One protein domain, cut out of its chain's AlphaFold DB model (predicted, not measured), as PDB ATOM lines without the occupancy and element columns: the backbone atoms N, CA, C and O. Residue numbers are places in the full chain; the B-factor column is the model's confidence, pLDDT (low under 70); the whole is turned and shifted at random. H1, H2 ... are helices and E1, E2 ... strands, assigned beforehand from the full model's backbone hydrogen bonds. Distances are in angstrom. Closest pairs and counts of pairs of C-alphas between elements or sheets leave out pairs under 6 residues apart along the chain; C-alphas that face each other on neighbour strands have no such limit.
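What this domain is: This is residues 200 to 300 of the 685 residues of a protein of Colwellia sp. Phe_37 (UniProt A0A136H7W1). The domain is a small sandwich of two strongly twisted antiparallel sheets, E4-E3-E6-E7 and E1-E2-E5, with their strands crossed. Their edges come close on both sides, E4 to E5 and E1 to E7, while short helix H2 lies over E1 and short helix H1, on neither sheet, sits at one end of the long axis, where its Ile 236 comes near Gly 257 of E4, their C-alphas 6.9 A apart. The printed part has 101 residues, with two named helices and seven named strands in the order E1 E2 H1 E3 E4 E5 E6 E7 H2; the class is mostly strand. It is compact, with a radius of gyration of the C-alphas of 13.6 A, yet elongated, spanning 40 by 24 by 23 A.

How they stand to each other: In the larger sheet, E3, residues 239 to 246, and E4, residues 251 to 257, form an antiparallel hairpin, with N 242 and O 254 2.8 A apart. E6, residues 274 to 280, is the other neighbour of E3, antiparallel, with N 245 and O 276 at 2.8 A. E7, residues 290 to 293, forms a hairpin with E6, with N 277 and O 290 at 2.8 A. In the other sheet, E1, residues 205 to 212, and E2, residues 217 to 224, form a hairpin, with N 208 and O 221 at 2.9 A. E5, residues 260 to 264, is antiparallel to E2, with N 222 and O 261 at 2.8 A. The sheets make a sandwich, two sheets face to face: the facing parts are 9.6 A centre to centre, and the strands of one stand at 50 degrees to those of the other. The closest C-alphas of E4 and E5 are those of Ala 254 and Phe 263, 7.9 A. Those of E1 and E7 are Ile 207 and Phe 292, 7.8 A. H2, residues 295 to 300, is on the sheet E1 E2 E5, over E1, at a height over the sheet of 8.8 A; it runs along the strands, at 20 degrees to E1 on the local plane. H1, residues 233 to 236, is on neither sheet. H2 has 1 of 2 O i to N i+4 pairs within hydrogen-bond range; H1 is too short for one.

Where its parts are: E1 begins at C-alpha 205 (6.457, 46.604, -42.220) and is 21.6 A long. E2 measures 23.0 A, E3 21.8 A, E6 19.7 A and E4 18.9 A. H2 ends at C-alpha 300 (-7.620, 41.396, -28.557).

The domain as a whole: The C-alphas farthest apart, of Lys 233 and Lys 269, are 41.2 A apart. The printed part has no cut, and no link is long. Mean pLDDT of the printed part is 88.5; residues 227 to 231 and 233 are under 70.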
ATOM      1  N   LEU A 200      14.765  43.992 -47.721       87.75
ATOM      2  CA  LEU A 200      13.601  44.225 -46.871       87.75
ATOM      3  C   LEU A 200      13.842  43.646 -45.476       87.75
ATOM      4  O   LEU A 200      14.242  42.492 -45.310       87.75
ATOM      5  N   VAL A 201      13.568  44.457 -44.458       91.12
ATOM      6  CA  VAL A 201      13.729  44.074 -43.050       91.12
ATOM      7  C   VAL A 201      12.467  44.394 -42.253       91.12
ATOM      8  O   VAL A 201      11.630  45.181 -42.688       91.12
ATOM      9  N   ALA A 202      12.340  43.834 -41.046       89.44
ATOM     10  CA  ALA A 202      11.111  43.920 -40.245       89.44
ATOM     11  C   ALA A 202      10.586  45.359 -40.045       89.44
ATOM     12  O   ALA A 202       9.380  45.577 -40.036       89.44
ATOM     13  N   LYS A 203      11.486  46.352 -39.951       89.19
ATOM     14  CA  LYS A 203      11.142  47.778 -39.773       89.19
ATOM     15  C   LYS A 203      10.414  48.409 -40.968       89.19
ATOM     16  O   LYS A 203       9.853  49.492 -40.827       89.19
ATOM     17  N   ASP A 204      10.465  47.765 -42.132       90.69
ATOM     18  CA  ASP A 204       9.790  48.222 -43.345       90.69
ATOM     19  C   ASP A 204       8.297  47.830 -43.343       90.69
ATOM     20  O   ASP A 204       7.548  48.257 -44.219       90.69
ATOM     21  N   PHE A 205       7.841  47.053 -42.351       91.62
ATOM     22  CA  PHE A 205       6.457  46.604 -42.220       91.62
ATOM     23  C   PHE A 205       5.836  47.039 -40.895       91.62
ATOM     24  O   PHE A 205       6.413  46.879 -39.822       91.62
ATOM     25  N   ASN A 206       4.590  47.496 -40.974       91.38
ATOM     26  CA  ASN A 206       3.695  47.609 -39.834       91.38
ATOM     27  C   ASN A 206       2.753  46.407 -39.812       91.38
ATOM     28  O   ASN A 206       2.162  46.057 -40.836       91.38
ATOM     29  N   ILE A 207       2.576  45.811 -38.635       93.88
ATOM     30  CA  ILE A 207       1.612  44.731 -38.426       93.88
ATOM     31  C   ILE A 207       0.361  45.259 -37.727       93.88
ATOM     32  O   ILE A 207       0.442  46.119 -36.848       93.88
ATOM     33  N   LYS A 208      -0.801  44.726 -38.095       94.44
ATOM     34  CA  LYS A 208      -2.066  44.955 -37.393       94.44
ATOM     35  C   LYS A 208      -2.817  43.642 -37.255       94.44
ATOM     36  O   LYS A 208      -2.973  42.925 -38.237       94.44
ATOM     37  N   ILE A 209      -3.310  43.346 -36.058       94.75
ATOM     38  CA  ILE A 209      -4.107  42.147 -35.788       94.75
ATOM     39  C   ILE A 209      -5.560  42.569 -35.593       94.75
ATOM     40  O   ILE A 209      -5.831  43.515 -34.855       94.75
ATOM     41  N   ASN A 210      -6.493  41.894 -36.260       93.69
ATOM     42  CA  ASN A 210      -7.925  42.165 -36.127       93.69
ATOM     43  C   ASN A 210      -8.716  40.858 -35.984       93.69
ATOM     44  O   ASN A 210      -8.264  39.800 -36.415       93.69
ATOM     45  N   HIS A 211      -9.926  40.947 -35.429       93.88
ATOM     46  CA  HIS A 211     -10.894  39.847 -35.372       93.88
ATOM     47  C   HIS A 211     -11.944  39.994 -36.476       93.88
ATOM     48  O   HIS A 211     -12.439  41.091 -36.740       93.88
ATOM     49  N   ILE A 212     -12.266  38.885 -37.132       90.38
ATOM     50  CA  ILE A 212     -13.279  38.787 -38.178       90.38
ATOM     51  C   ILE A 212     -14.566  38.260 -37.534       90.38
ATOM     52  O   ILE A 212     -14.763  37.051 -37.422       90.38
ATOM     53  N   GLU A 213     -15.460  39.172 -37.135       81.12
ATOM     54  CA  GLU A 213     -16.643  38.843 -36.315       81.12
ATOM     55  C   GLU A 213     -17.537  37.733 -36.894       81.12
ATOM     56  O   GLU A 213     -18.103  36.953 -36.133       81.12
ATOM     57  N   TYR A 214     -17.684  37.643 -38.221       80.19
ATOM     58  CA  TYR A 214     -18.570  36.657 -38.854       80.19
ATOM     59  C   TYR A 214     -17.959  35.252 -38.967       80.19
ATOM     60  O   TYR A 214     -18.707  34.285 -39.075       80.19
ATOM     61  N   ALA A 215     -16.628  35.147 -38.983       81.31
ATOM     62  CA  ALA A 215     -15.907  33.876 -39.079       81.31
ATOM     63  C   ALA A 215     -15.382  33.400 -37.715       81.31
ATOM     64  O   ALA A 215     -14.975  32.252 -37.592       81.31
ATOM     65  N   ASP A 216     -15.396  34.281 -36.709       86.31
ATOM     66  CA  ASP A 216     -14.763  34.094 -35.398       86.31
ATOM     67  C   ASP A 216     -13.266  33.736 -35.513       86.31
ATOM     68  O   ASP A 216     -12.753  32.872 -34.808       86.31
ATOM     69  N   LYS A 217     -12.568  34.401 -36.447       92.12
ATOM     70  CA  LYS A 217     -11.147  34.178 -36.766       92.12
ATOM     71  C   LYS A 217     -10.309  35.427 -36.543       92.12
ATOM     72  O   LYS A 217     -10.797  36.550 -36.688       92.12
ATOM     73  N   TYR A 218      -9.031  35.236 -36.239       94.06
ATOM     74  CA  TYR A 218      -8.060  36.323 -36.126       94.06
ATOM     75  C   TYR A 218      -7.251  36.430 -37.410       94.06
ATOM     76  O   TYR A 218      -6.909  35.425 -38.024       94.06
ATOM     77  N   GLN A 219      -6.938  37.654 -37.815       94.69
ATOM     78  CA  GLN A 219      -6.117  37.921 -38.989       94.69
ATOM     79  C   GLN A 219      -4.961  38.846 -38.644       94.69
ATOM     80  O   GLN A 219      -5.123  39.790 -37.865       94.69
ATOM     81  N   ILE A 220      -3.821  38.603 -39.277       95.38
ATOM     82  CA  ILE A 220      -2.663  39.484 -39.268       95.38
ATOM     83  C   ILE A 220      -2.551  40.197 -40.614       95.38
ATOM     84  O   ILE A 220      -2.589  39.581 -41.677       95.38
ATOM     85  N   GLN A 221      -2.420  41.516 -40.560       95.25
ATOM     86  CA  GLN A 221      -2.211  42.379 -41.709       95.25
ATOM     87  C   GLN A 221      -0.791  42.936 -41.680       95.25
ATOM     88  O   GLN A 221      -0.424  43.615 -40.724       95.25
ATOM     89  N   PHE A 222      -0.036  42.715 -42.750       94.56
ATOM     90  CA  PHE A 222       1.257  43.341 -43.002       94.56
ATOM     91  C   PHE A 222       1.056  44.511 -43.962       94.56
ATOM     92  O   PHE A 222       0.534  44.326 -45.060       94.56
ATOM     93  N   THR A 223       1.457  45.710 -43.553       91.62
ATOM     94  CA  THR A 223       1.393  46.926 -44.373       91.62
ATOM     95  C   THR A 223       2.798  47.467 -44.551       91.62
ATOM     96  O   THR A 223       3.485  47.717 -43.561       91.62
ATOM     97  N   LEU A 224       3.227  47.658 -45.796       89.06
ATOM     98  CA  LEU A 224       4.522  48.269 -46.081       89.06
ATOM     99  C   LEU A 224       4.542  49.713 -45.552       89.06
ATOM    100  O   LEU A 224       3.532  50.412 -45.610       89.06
ATOM    101  N   HIS A 225       5.669  50.176 -45.023       81.88
ATOM    102  CA  HIS A 225       5.825  51.528 -44.492       81.88
ATOM    103  C   HIS A 225       7.128  52.166 -44.992       81.88
ATOM    104  O   HIS A 225       8.186  51.544 -44.984       81.88
ATOM    105  N   GLY A 226       7.049  53.431 -45.419       75.31
ATOM    106  CA  GLY A 226       8.168  54.190 -45.990       75.31
ATOM    107  C   GLY A 226       7.875  54.689 -47.408       75.31
ATOM    108  O   GLY A 226       7.629  53.907 -48.323       75.31
ATOM    109  N   THR A 227       7.915  56.010 -47.605       58.66
ATOM    110  CA  THR A 227       7.512  56.686 -48.855       58.66
ATOM    111  C   THR A 227       8.343  56.285 -50.077       58.66
ATOM    112  O   THR A 227       7.799  56.209 -51.173       58.66
ATOM    113  N   GLY A 228       9.634  55.973 -49.901       63.12
ATOM    114  CA  GLY A 228      10.510  55.508 -50.986       63.12
ATOM    115  C   GLY A 228      10.208  54.081 -51.461       63.12
ATOM    116  O   GLY A 228      10.294  53.799 -52.652       63.12
ATOM    117  N   LEU A 229       9.784  53.196 -50.552       65.19
ATOM    118  CA  LEU A 229       9.423  51.811 -50.877       65.19
ATOM    119  C   LEU A 229       8.054  51.727 -51.552       65.19
ATOM    120  O   LEU A 229       7.895  50.933 -52.469       65.19
ATOM    121  N   MET A 230       7.118  52.594 -51.147       61.41
ATOM    122  CA  MET A 230       5.757  52.743 -51.693       61.41
ATOM    123  C   MET A 230       5.696  53.322 -53.120       61.41
ATOM    124  O   MET A 230       4.619  53.392 -53.708       61.41
ATOM    125  N   LEU A 231       6.834  53.716 -53.696       63.62
ATOM    126  CA  LEU A 231       6.942  54.184 -55.082       63.62
ATOM    127  C   LEU A 231       7.828  53.272 -55.946       63.62
ATOM    128  O   LEU A 231       8.021  53.555 -57.130       63.62
ATOM    129  N   SER A 232       8.357  52.174 -55.385       72.19
ATOM    130  CA  SER A 232       9.194  51.230 -56.126       72.19
ATOM    131  C   SER A 232       8.355  50.423 -57.119       72.19
ATOM    132  O   SER A 232       7.548  49.568 -56.737       72.19
ATOM    133  N   LYS A 233       8.570  50.682 -58.414       66.75
ATOM    134  CA  LYS A 233       7.953  49.917 -59.509       66.75
ATOM    135  C   LYS A 233       8.388  48.450 -59.502       66.75
ATOM    136  O   LYS A 233       7.598  47.597 -59.897       66.75
ATOM    137  N   ASP A 234       9.593  48.173 -59.009       71.62
ATOM    138  CA  ASP A 234      10.171  46.830 -58.985       71.62
ATOM    139  C   ASP A 234       9.564  45.952 -57.882       71.62
ATOM    140  O   ASP A 234       9.523  44.730 -58.030       71.62
ATOM    141  N   LEU A 235       9.040  46.567 -56.810       77.38
ATOM    142  CA  LEU A 235       8.481  45.850 -55.660       77.38
ATOM    143  C   LEU A 235       6.945  45.780 -55.644       77.38
ATOM    144  O   LEU A 235       6.384  44.730 -55.333       77.38
ATOM    145  N   ILE A 236       6.245  46.876 -55.949       77.25
ATOM    146  CA  ILE A 236       4.800  47.028 -55.661       77.25
ATOM    147  C   ILE A 236       3.898  46.344 -56.691       77.25
ATOM    148  O   ILE A 236       2.768  45.976 -56.374       77.25
ATOM    149  N   GLY A 237       4.393  46.157 -57.917       75.31
ATOM    150  CA  GLY A 237       3.654  45.506 -59.003       75.31
ATOM    151  C   GLY A 237       3.718  43.977 -58.995       75.31
ATOM    152  O   GLY A 237       3.104  43.351 -59.856       75.31
ATOM    153  N   LYS A 238       4.463  43.373 -58.061       84.75
ATOM    154  CA  LYS A 238       4.701  41.926 -57.998       84.75
ATOM    155  C   LYS A 238       3.933  41.263 -56.850       84.75
ATOM    156  O   LYS A 238       3.478  41.915 -55.909       84.75
ATOM    157  N   GLN A 239       3.803  39.944 -56.951       88.88
ATOM    158  CA  GLN A 239       3.280  39.083 -55.896       88.88
ATOM    159  C   GLN A 239       4.420  38.310 -55.235       88.88
ATOM    160  O   GLN A 239       5.389  37.951 -55.900       88.88
ATOM    161  N   TYR A 240       4.265  38.034 -53.943       92.25
ATOM    162  CA  TYR A 240       5.263  37.358 -53.121       92.25
ATOM    163  C   TYR A 240       4.622  36.236 -52.324       92.25
ATOM    164  O   TYR A 240       3.482  36.363 -51.860       92.25
ATOM    165  N   TYR A 241       5.362  35.148 -52.140       95.25
ATOM    166  CA  TYR A 241       5.032  34.133 -51.157       95.25
ATOM    167  C   TYR A 241       5.379  34.660 -49.767       95.25
ATOM    168  O   TYR A 241       6.539  34.907 -49.442       95.25
ATOM    169  N   TYR A 242       4.354  34.812 -48.937       96.69
ATOM    170  CA  TYR A 242       4.489  35.068 -47.513       96.69
ATOM    171  C   TYR A 242       4.581  33.722 -46.811       96.69
ATOM    172  O   TYR A 242       3.583  33.006 -46.722       96.69
ATOM    173  N   ASN A 243       5.777  33.374 -46.341       96.06
ATOM    174  CA  ASN A 243       6.010  32.193 -45.520       96.06
ATOM    175  C   ASN A 243       6.022  32.630 -44.051       96.06
ATOM    176  O   ASN A 243       7.003  33.207 -43.579       96.06
ATOM    177  N   LEU A 244       4.906  32.412 -43.361       96.62
ATOM    178  CA  LEU A 244       4.710  32.745 -41.955       96.62
ATOM    179  C   LEU A 244       4.917  31.497 -41.099       96.62
ATOM    180  O   LEU A 244       4.236  30.495 -41.317       96.62
ATOM    181  N   ALA A 245       5.803  31.584 -40.114       95.69
ATOM    182  CA  ALA A 245       6.023  30.560 -39.101       95.69
ATOM    183  C   ALA A 245       5.710  31.137 -37.719       95.69
ATOM    184  O   ALA A 245       6.345  32.097 -37.281       95.69
ATOM    185  N   PHE A 246       4.703  30.588 -37.051       94.19
ATOM    186  CA  PHE A 246       4.314  30.985 -35.702       94.19
ATOM    187  C   PHE A 246       5.107  30.178 -34.667       94.19
ATOM    188  O   PHE A 246       5.506  29.042 -34.919       94.19
ATOM    189  N   ASP A 247       5.303  30.739 -33.476       91.19
ATOM    190  CA  ASP A 247       6.027  30.095 -32.368       91.19
ATOM    191  C   ASP A 247       5.268  28.940 -31.684       91.19
ATOM    192  O   ASP A 247       5.763  28.345 -30.730       91.19
ATOM    193  N   ASN A 248       4.090  28.592 -32.200       85.56
ATOM    194  CA  ASN A 248       3.275  27.449 -31.788       85.56
ATOM    195  C   ASN A 248       3.273  26.306 -32.826       85.56
ATOM    196  O   ASN A 248       2.312  25.538 -32.891       85.56
ATOM    197  N   ASP A 249       4.310  26.239 -33.666       83.31
ATOM    198  CA  ASP A 249       4.511  25.244 -34.730       83.31
ATOM    199  C   ASP A 249       3.465  25.268 -35.864       83.31
ATOM    200  O   ASP A 249       3.398  24.349 -36.687       83.31
ATOM    201  N   THR A 250       2.658  26.330 -35.965       87.94
ATOM    202  CA  THR A 250       1.764  26.535 -37.113       87.94
ATOM    203  C   THR A 250       2.448  27.355 -38.202       87.94
ATOM    204  O   THR A 250       3.236  28.259 -37.927       87.94
ATOM    205  N   ASN A 251       2.158  27.038 -39.466       91.75
ATOM    206  CA  ASN A 251       2.757  27.708 -40.618       91.75
ATOM    207  C   ASN A 251       1.685  28.094 -41.639       91.75
ATOM    208  O   ASN A 251       0.751  27.330 -41.887       91.75
ATOM    209  N   VAL A 252       1.845  29.256 -42.267       94.50
ATOM    210  CA  VAL A 252       0.978  29.739 -43.349       94.50
ATOM    211  C   VAL A 252       1.848  30.132 -44.530       94.50
ATOM    212  O   VAL A 252       2.767  30.935 -44.391       94.50
ATOM    213  N   ARG A 253       1.539  29.590 -45.709       94.88
ATOM    214  CA  ARG A 253       2.153  30.003 -46.973       94.88
ATOM    215  C   ARG A 253       1.074  30.493 -47.921       94.88
ATOM    216  O   ARG A 253       0.193  29.722 -48.292       94.88
ATOM    217  N   ALA A 254       1.141  31.759 -48.315       93.19
ATOM    218  CA  ALA A 254       0.146  32.361 -49.196       93.19
ATOM    219  C   ALA A 254       0.755  33.443 -50.091       93.19
ATOM    220  O   ALA A 254       1.754  34.069 -49.747       93.19
ATOM    221  N   LEU A 255       0.142  33.649 -51.256       93.25
ATOM    222  CA  LEU A 255       0.583  34.622 -52.249       93.25
ATOM    223  C   LEU A 255      -0.165  35.946 -52.046       93.25
ATOM    224  O   LEU A 255      -1.395  35.950 -51.993       93.25
ATOM    225  N   SER A 256       0.554  37.064 -51.939       92.44
ATOM    226  CA  SER A 256      -0.056  38.394 -51.798       92.44
ATOM    227  C   SER A 256       0.840  39.506 -52.356       92.44
ATOM    228  O   SER A 256       2.027  39.301 -52.606       92.44
ATOM    229  N   GLY A 257       0.264  40.690 -52.569       90.12
ATOM    230  CA  GLY A 257       1.007  41.902 -52.925       90.12
ATOM    231  C   GLY A 257       1.609  42.601 -51.700       90.12
ATOM    232  O   GLY A 257       1.128  42.429 -50.580       90.12
ATOM    233  N   LEU A 258       2.634  43.430 -51.921       87.69
ATOM    234  CA  LEU A 258       3.455  44.004 -50.843       87.69
ATOM    235  C   LEU A 258       2.791  45.159 -50.069       87.69
ATOM    236  O   LEU A 258       3.092  45.361 -48.897       87.69
ATOM    237  N   LEU A 259       1.892  45.921 -50.706       85.19
ATOM    238  CA  LEU A 259       1.291  47.128 -50.107       85.19
ATOM    239  C   LEU A 259       0.483  46.823 -48.842       85.19
ATOM    240  O   LEU A 259       0.567  47.549 -47.854       85.19
ATOM    241  N   SER A 260      -0.321  45.762 -48.891       85.88
ATOM    242  CA  SER A 260      -1.146  45.311 -47.778       85.88
ATOM    243  C   SER A 260      -1.512  43.847 -47.985       85.88
ATOM    244  O   SER A 260      -2.326  43.529 -48.851       85.88
ATOM    245  N   ALA A 261      -0.959  42.972 -47.155       92.12
ATOM    246  CA  ALA A 261      -1.241  41.545 -47.169       92.12
ATOM    247  C   ALA A 261      -1.954  41.134 -45.878       92.12
ATOM    248  O   ALA A 261      -1.585  41.597 -44.802       92.12
ATOM    249  N   GLN A 262      -2.982  40.296 -45.982       94.69
ATOM    250  CA  GLN A 262      -3.791  39.841 -44.851       94.69
ATOM    251  C   GLN A 262      -3.831  38.318 -44.833       94.69
ATOM    252  O   GLN A 262      -4.087  37.699 -45.865       94.69
ATOM    253  N   PHE A 263      -3.601  37.729 -43.663       94.12
ATOM    254  CA  PHE A 263      -3.569  36.282 -43.479       94.12
ATOM    255  C   PHE A 263      -4.339  35.892 -42.223       94.12
ATOM    256  O   PHE A 263      -4.220  36.552 -41.191       94.12
ATOM    257  N   GLU A 264      -5.122  34.818 -42.309       93.12
ATOM    258  CA  GLU A 264      -5.750  34.206 -41.139       93.12
ATOM    259  C   GLU A 264      -4.669  33.588 -40.246       93.12
ATOM    260  O   GLU A 264      -3.751  32.923 -40.729       93.12
ATOM    261  N   ILE A 265      -4.778  33.820 -38.941       92.38
ATOM    262  CA  ILE A 265      -3.987  33.118 -37.936       92.38
ATOM    263  C   ILE A 265      -4.658  31.749 -37.736       92.38
ATOM    264  O   ILE A 265      -5.834  31.727 -37.363       92.38
ATOM    265  N   PRO A 266      -3.958  30.624 -37.990       89.06
ATOM    266  CA  PRO A 266      -4.525  29.285 -37.839       89.06
ATOM    267  C   PRO A 266      -5.072  29.034 -36.433       89.06
ATOM    268  O   PRO A 266      -4.613  29.647 -35.473       89.06
ATOM    269  N   ASP A 267      -6.010  28.095 -36.300       86.94
ATOM    270  CA  ASP A 267      -6.549  27.731 -34.987       86.94
ATOM    271  C   ASP A 267      -5.435  27.266 -34.047       86.94
ATOM    272  O   ASP A 267      -4.634  26.388 -34.375       86.94
ATOM    273  N   PHE A 268      -5.404  27.853 -32.854       85.25
ATOM    274  CA  PHE A 268      -4.345  27.642 -31.882       85.25
ATOM    275  C   PHE A 268      -4.904  27.134 -30.552       85.25
ATOM    276  O   PHE A 268      -5.919  27.613 -30.054       85.25
ATOM    277  N   LYS A 269      -4.214  26.157 -29.949       80.75
ATOM    278  CA  LYS A 269      -4.482  25.726 -28.563       80.75
ATOM    279  C   LYS A 269      -3.797  26.633 -27.544       80.75
ATOM    280  O   LYS A 269      -4.344  26.884 -26.478       80.75
ATOM    281  N   GLN A 270      -2.606  27.116 -27.890       86.19
ATOM    282  CA  GLN A 270      -1.843  28.104 -27.140       86.19
ATOM    283  C   GLN A 270      -1.659  29.333 -28.027       86.19
ATOM    284  O   GLN A 270      -1.246  29.202 -29.180       86.19
ATOM    285  N   VAL A 271      -2.003  30.506 -27.493       90.25
ATOM    286  CA  VAL A 271      -1.932  31.774 -28.228       90.25
ATOM    287  C   VAL A 271      -0.479  32.025 -28.653       90.25
ATOM    288  O   VAL A 271       0.383  32.044 -27.775       90.25
ATOM    289  N   PRO A 272      -0.192  32.197 -29.959       92.38
ATOM    290  CA  PRO A 272       1.162  32.478 -30.422       92.38
ATOM    291  C   PRO A 272       1.594  33.884 -29.995       92.38
ATOM    292  O   PRO A 272       0.813  34.836 -30.085       92.38
ATOM    293  N   GLU A 273       2.840  34.031 -29.554       93.19
ATOM    294  CA  GLU A 273       3.386  35.320 -29.107       93.19
ATOM    295  C   GLU A 273       4.210  36.011 -30.193       93.19
ATOM    296  O   GLU A 273       4.408  37.230 -30.137       93.19
ATOM    297  N   ASN A 274       4.677  35.258 -31.189       94.44
ATOM    298  CA  ASN A 274       5.549  35.736 -32.250       94.44
ATOM    299  C   ASN A 274       5.238  35.051 -33.583       94.44
ATOM    300  O   ASN A 274       4.798  33.902 -33.643       94.44
ATOM    301  N   VAL A 275       5.522  35.763 -34.671       95.94
ATOM    302  CA  VAL A 275       5.504  35.215 -36.027       95.94
ATOM    303  C   VAL A 275       6.760  35.637 -36.770       95.94
ATOM    304  O   VAL A 275       7.178  36.796 -36.727       95.94
ATOM    305  N   GLN A 276       7.363  34.684 -37.461       96.62
ATOM    306  CA  GLN A 276       8.472  34.894 -38.369       96.62
ATOM    307  C   GLN A 276       7.950  34.938 -39.806       96.62
ATOM    308  O   GLN A 276       7.221  34.048 -40.229       96.62
ATOM    309  N   LEU A 277       8.328  35.968 -40.562       96.69
ATOM    310  CA  LEU A 277       8.009  36.138 -41.976       96.69
ATOM    311  C   LEU A 277       9.272  35.977 -42.825       96.69
ATOM    312  O   LEU A 277      10.271  36.666 -42.604       96.69
ATOM    313  N   VAL A 278       9.184  35.133 -43.849       96.88
ATOM    314  CA  VAL A 278      10.124  35.089 -44.974       96.88
ATOM    315  C   VAL A 278       9.347  35.382 -46.253       96.88
ATOM    316  O   VAL A 278       8.470  34.603 -46.640       96.88
ATOM    317  N   LEU A 279       9.660  36.504 -46.902       94.56
ATOM    318  CA  LEU A 279       9.144  36.807 -48.234       94.56
ATOM    319  C   LEU A 279      10.004  36.106 -49.272       94.56
ATOM    320  O   LEU A 279      11.228  36.127 -49.176       94.56
ATOM    321  N   GLU A 280       9.348  35.503 -50.249       94.06
ATOM    322  CA  GLU A 280       9.970  34.853 -51.395       94.06
ATOM    323  C   GLU A 280       9.305  35.392 -52.662       94.06
ATOM    324  O   GLU A 280       8.075  35.399 -52.763       94.06
ATOM    325  N   ASP A 281      10.096  35.904 -53.599       90.38
ATOM    326  CA  ASP A 281       9.576  36.291 -54.908       90.38
ATOM    327  C   ASP A 281       9.372  35.070 -55.820       90.38
ATOM    328  O   ASP A 281       9.638  33.927 -55.448       90.38
ATOM    329  N   LEU A 282       8.831  35.300 -57.017       85.12
ATOM    330  CA  LEU A 282       8.559  34.221 -57.972       85.12
ATOM    331  C   LEU A 282       9.833  33.650 -58.615       85.12
ATOM    332  O   LEU A 282       9.783  32.546 -59.156       85.12
ATOM    333  N   ASP A 283      10.947  34.377 -58.532       85.38
ATOM    334  CA  ASP A 283      12.254  33.985 -59.062       85.38
ATOM    335  C   ASP A 283      13.103  33.244 -58.001       85.38
ATOM    336  O   ASP A 283      14.159  32.689 -58.310       85.38
ATOM    337  N   GLY A 284      12.607  33.158 -56.761       84.19
ATOM    338  CA  GLY A 284      13.188  32.408 -55.650       84.19
ATOM    339  C   GLY A 284      14.091  33.223 -54.719       84.19
ATOM    340  O   GLY A 284      14.667  32.640 -53.794       84.19
ATOM    341  N   GLU A 285      14.213  34.541 -54.909       90.56
ATOM    342  CA  GLU A 285      14.918  35.419 -53.970       90.56
ATOM    343  C   GLU A 285      14.130  35.570 -52.668       90.56
ATOM    344  O   GLU A 285      12.900  35.647 -52.661       90.56
ATOM    345  N   LYS A 286      14.851  35.615 -51.540       93.75
ATOM    346  CA  LYS A 286      14.259  35.587 -50.196       93.75
ATOM    347  C   LYS A 286      14.775  36.704 -49.312       93.75
ATOM    348  O   LYS A 286      15.950  37.062 -49.365       93.75
ATOM    349  N   THR A 287      13.914  37.186 -48.424       93.44
ATOM    350  CA  THR A 287      14.347  38.001 -47.285       93.44
ATOM    351  C   THR A 287      15.079  37.144 -46.256       93.44
ATOM    352  O   THR A 287      14.816  35.948 -46.111       93.44
ATOM    353  N   SER A 288      15.920  37.778 -45.436       93.19
ATOM    354  CA  SER A 288      16.265  37.186 -44.138       93.19
ATOM    355  C   SER A 288      15.000  37.044 -43.269       93.19
ATOM    356  O   SER A 288      14.068  37.836 -43.436       93.19
ATOM    357  N   PRO A 289      14.927  36.067 -42.344       95.12
ATOM    358  CA  PRO A 289      13.753  35.899 -41.493       95.12
ATOM    359  C   PRO A 289      13.472  37.137 -40.632       95.12
ATOM    360  O   PRO A 289      14.335  37.614 -39.894       95.12
ATOM    361  N   MET A 290      12.250  37.661 -40.725       95.88
ATOM    362  CA  MET A 290      11.798  38.852 -40.005       95.88
ATOM    363  C   MET A 290      10.854  38.454 -38.872       95.88
ATOM    364  O   MET A 290       9.815  37.856 -39.129       95.88
ATOM    365  N   ASN A 291      11.178  38.807 -37.628       95.69
ATOM    366  CA  ASN A 291      10.360  38.454 -36.465       95.69
ATOM    367  C   ASN A 291       9.429  39.605 -36.062       95.69
ATOM    368  O   ASN A 291       9.859  40.755 -35.951       95.69
ATOM    369  N   PHE A 292       8.173  39.272 -35.783       95.31
ATOM    370  CA  PHE A 292       7.119  40.199 -35.387       95.31
ATOM    371  C   PHE A 292       6.436  39.710 -34.109       95.31
ATOM    372  O   PHE A 292       6.143  38.525 -33.968       95.31
ATOM    373  N   SER A 293       6.157  40.629 -33.182       93.25
ATOM    374  CA  SER A 293       5.487  40.302 -31.921       93.25
ATOM    375  C   SER A 293       3.967  40.330 -32.069       93.25
ATOM    376  O   SER A 293       3.403  41.302 -32.566       93.25
ATOM    377  N   LEU A 294       3.296  39.301 -31.560       93.25
ATOM    378  CA  LEU A 294       1.842  39.163 -31.509       93.25
ATOM    379  C   LEU A 294       1.262  39.485 -30.125       93.25
ATOM    380  O   LEU A 294       0.138  39.099 -29.834       93.25
ATOM    381  N   ARG A 295       1.968  40.233 -29.266       87.25
ATOM    382  CA  ARG A 295       1.493  40.580 -27.905       87.25
ATOM    383  C   ARG A 295       0.082  41.185 -27.862       87.25
ATOM    384  O   ARG A 295      -0.644  40.978 -26.896       87.25
ATOM    385  N   GLN A 296      -0.317  41.904 -28.914       90.25
ATOM    386  CA  GLN A 296      -1.653  42.497 -29.045       90.25
ATOM    387  C   GLN A 296      -2.767  41.453 -29.253       90.25
ATOM    388  O   GLN A 296      -3.935  41.762 -29.028       90.25
ATOM    389  N   LEU A 297      -2.437  40.225 -29.672       91.94
ATOM    390  CA  LEU A 297      -3.402  39.154 -29.925       91.94
ATOM    391  C   LEU A 297      -4.100  38.711 -28.636       91.94
ATOM    392  O   LEU A 297      -5.319  38.602 -28.628       91.94
ATOM    393  N   SER A 298      -3.363  38.522 -27.539       89.69
ATOM    394  CA  SER A 298      -3.941  38.103 -26.252       89.69
ATOM    395  C   SER A 298      -4.927  39.133 -25.692       89.69
ATOM    396  O   SER A 298      -6.004  38.779 -25.212       89.69
ATOM    397  N   GLU A 299      -4.590  40.422 -25.790       90.69
ATOM    398  CA  GLU A 299      -5.474  41.518 -25.376       90.69
ATOM    399  C   GLU A 299      -6.705  41.628 -26.288       90.69
ATOM    400  O   GLU A 299      -7.825  41.823 -25.808       90.69
ATOM    401  N   LEU A 300      -6.522  41.429 -27.597       92.56
ATOM    402  CA  LEU A 300      -7.620  41.396 -28.557       92.56
ATOM    403  C   LEU A 300      -8.567  40.218 -28.299       92.56
ATOM    404  O   LEU A 300      -9.776  40.436 -28.294       92.56
TER     405      LEU A 300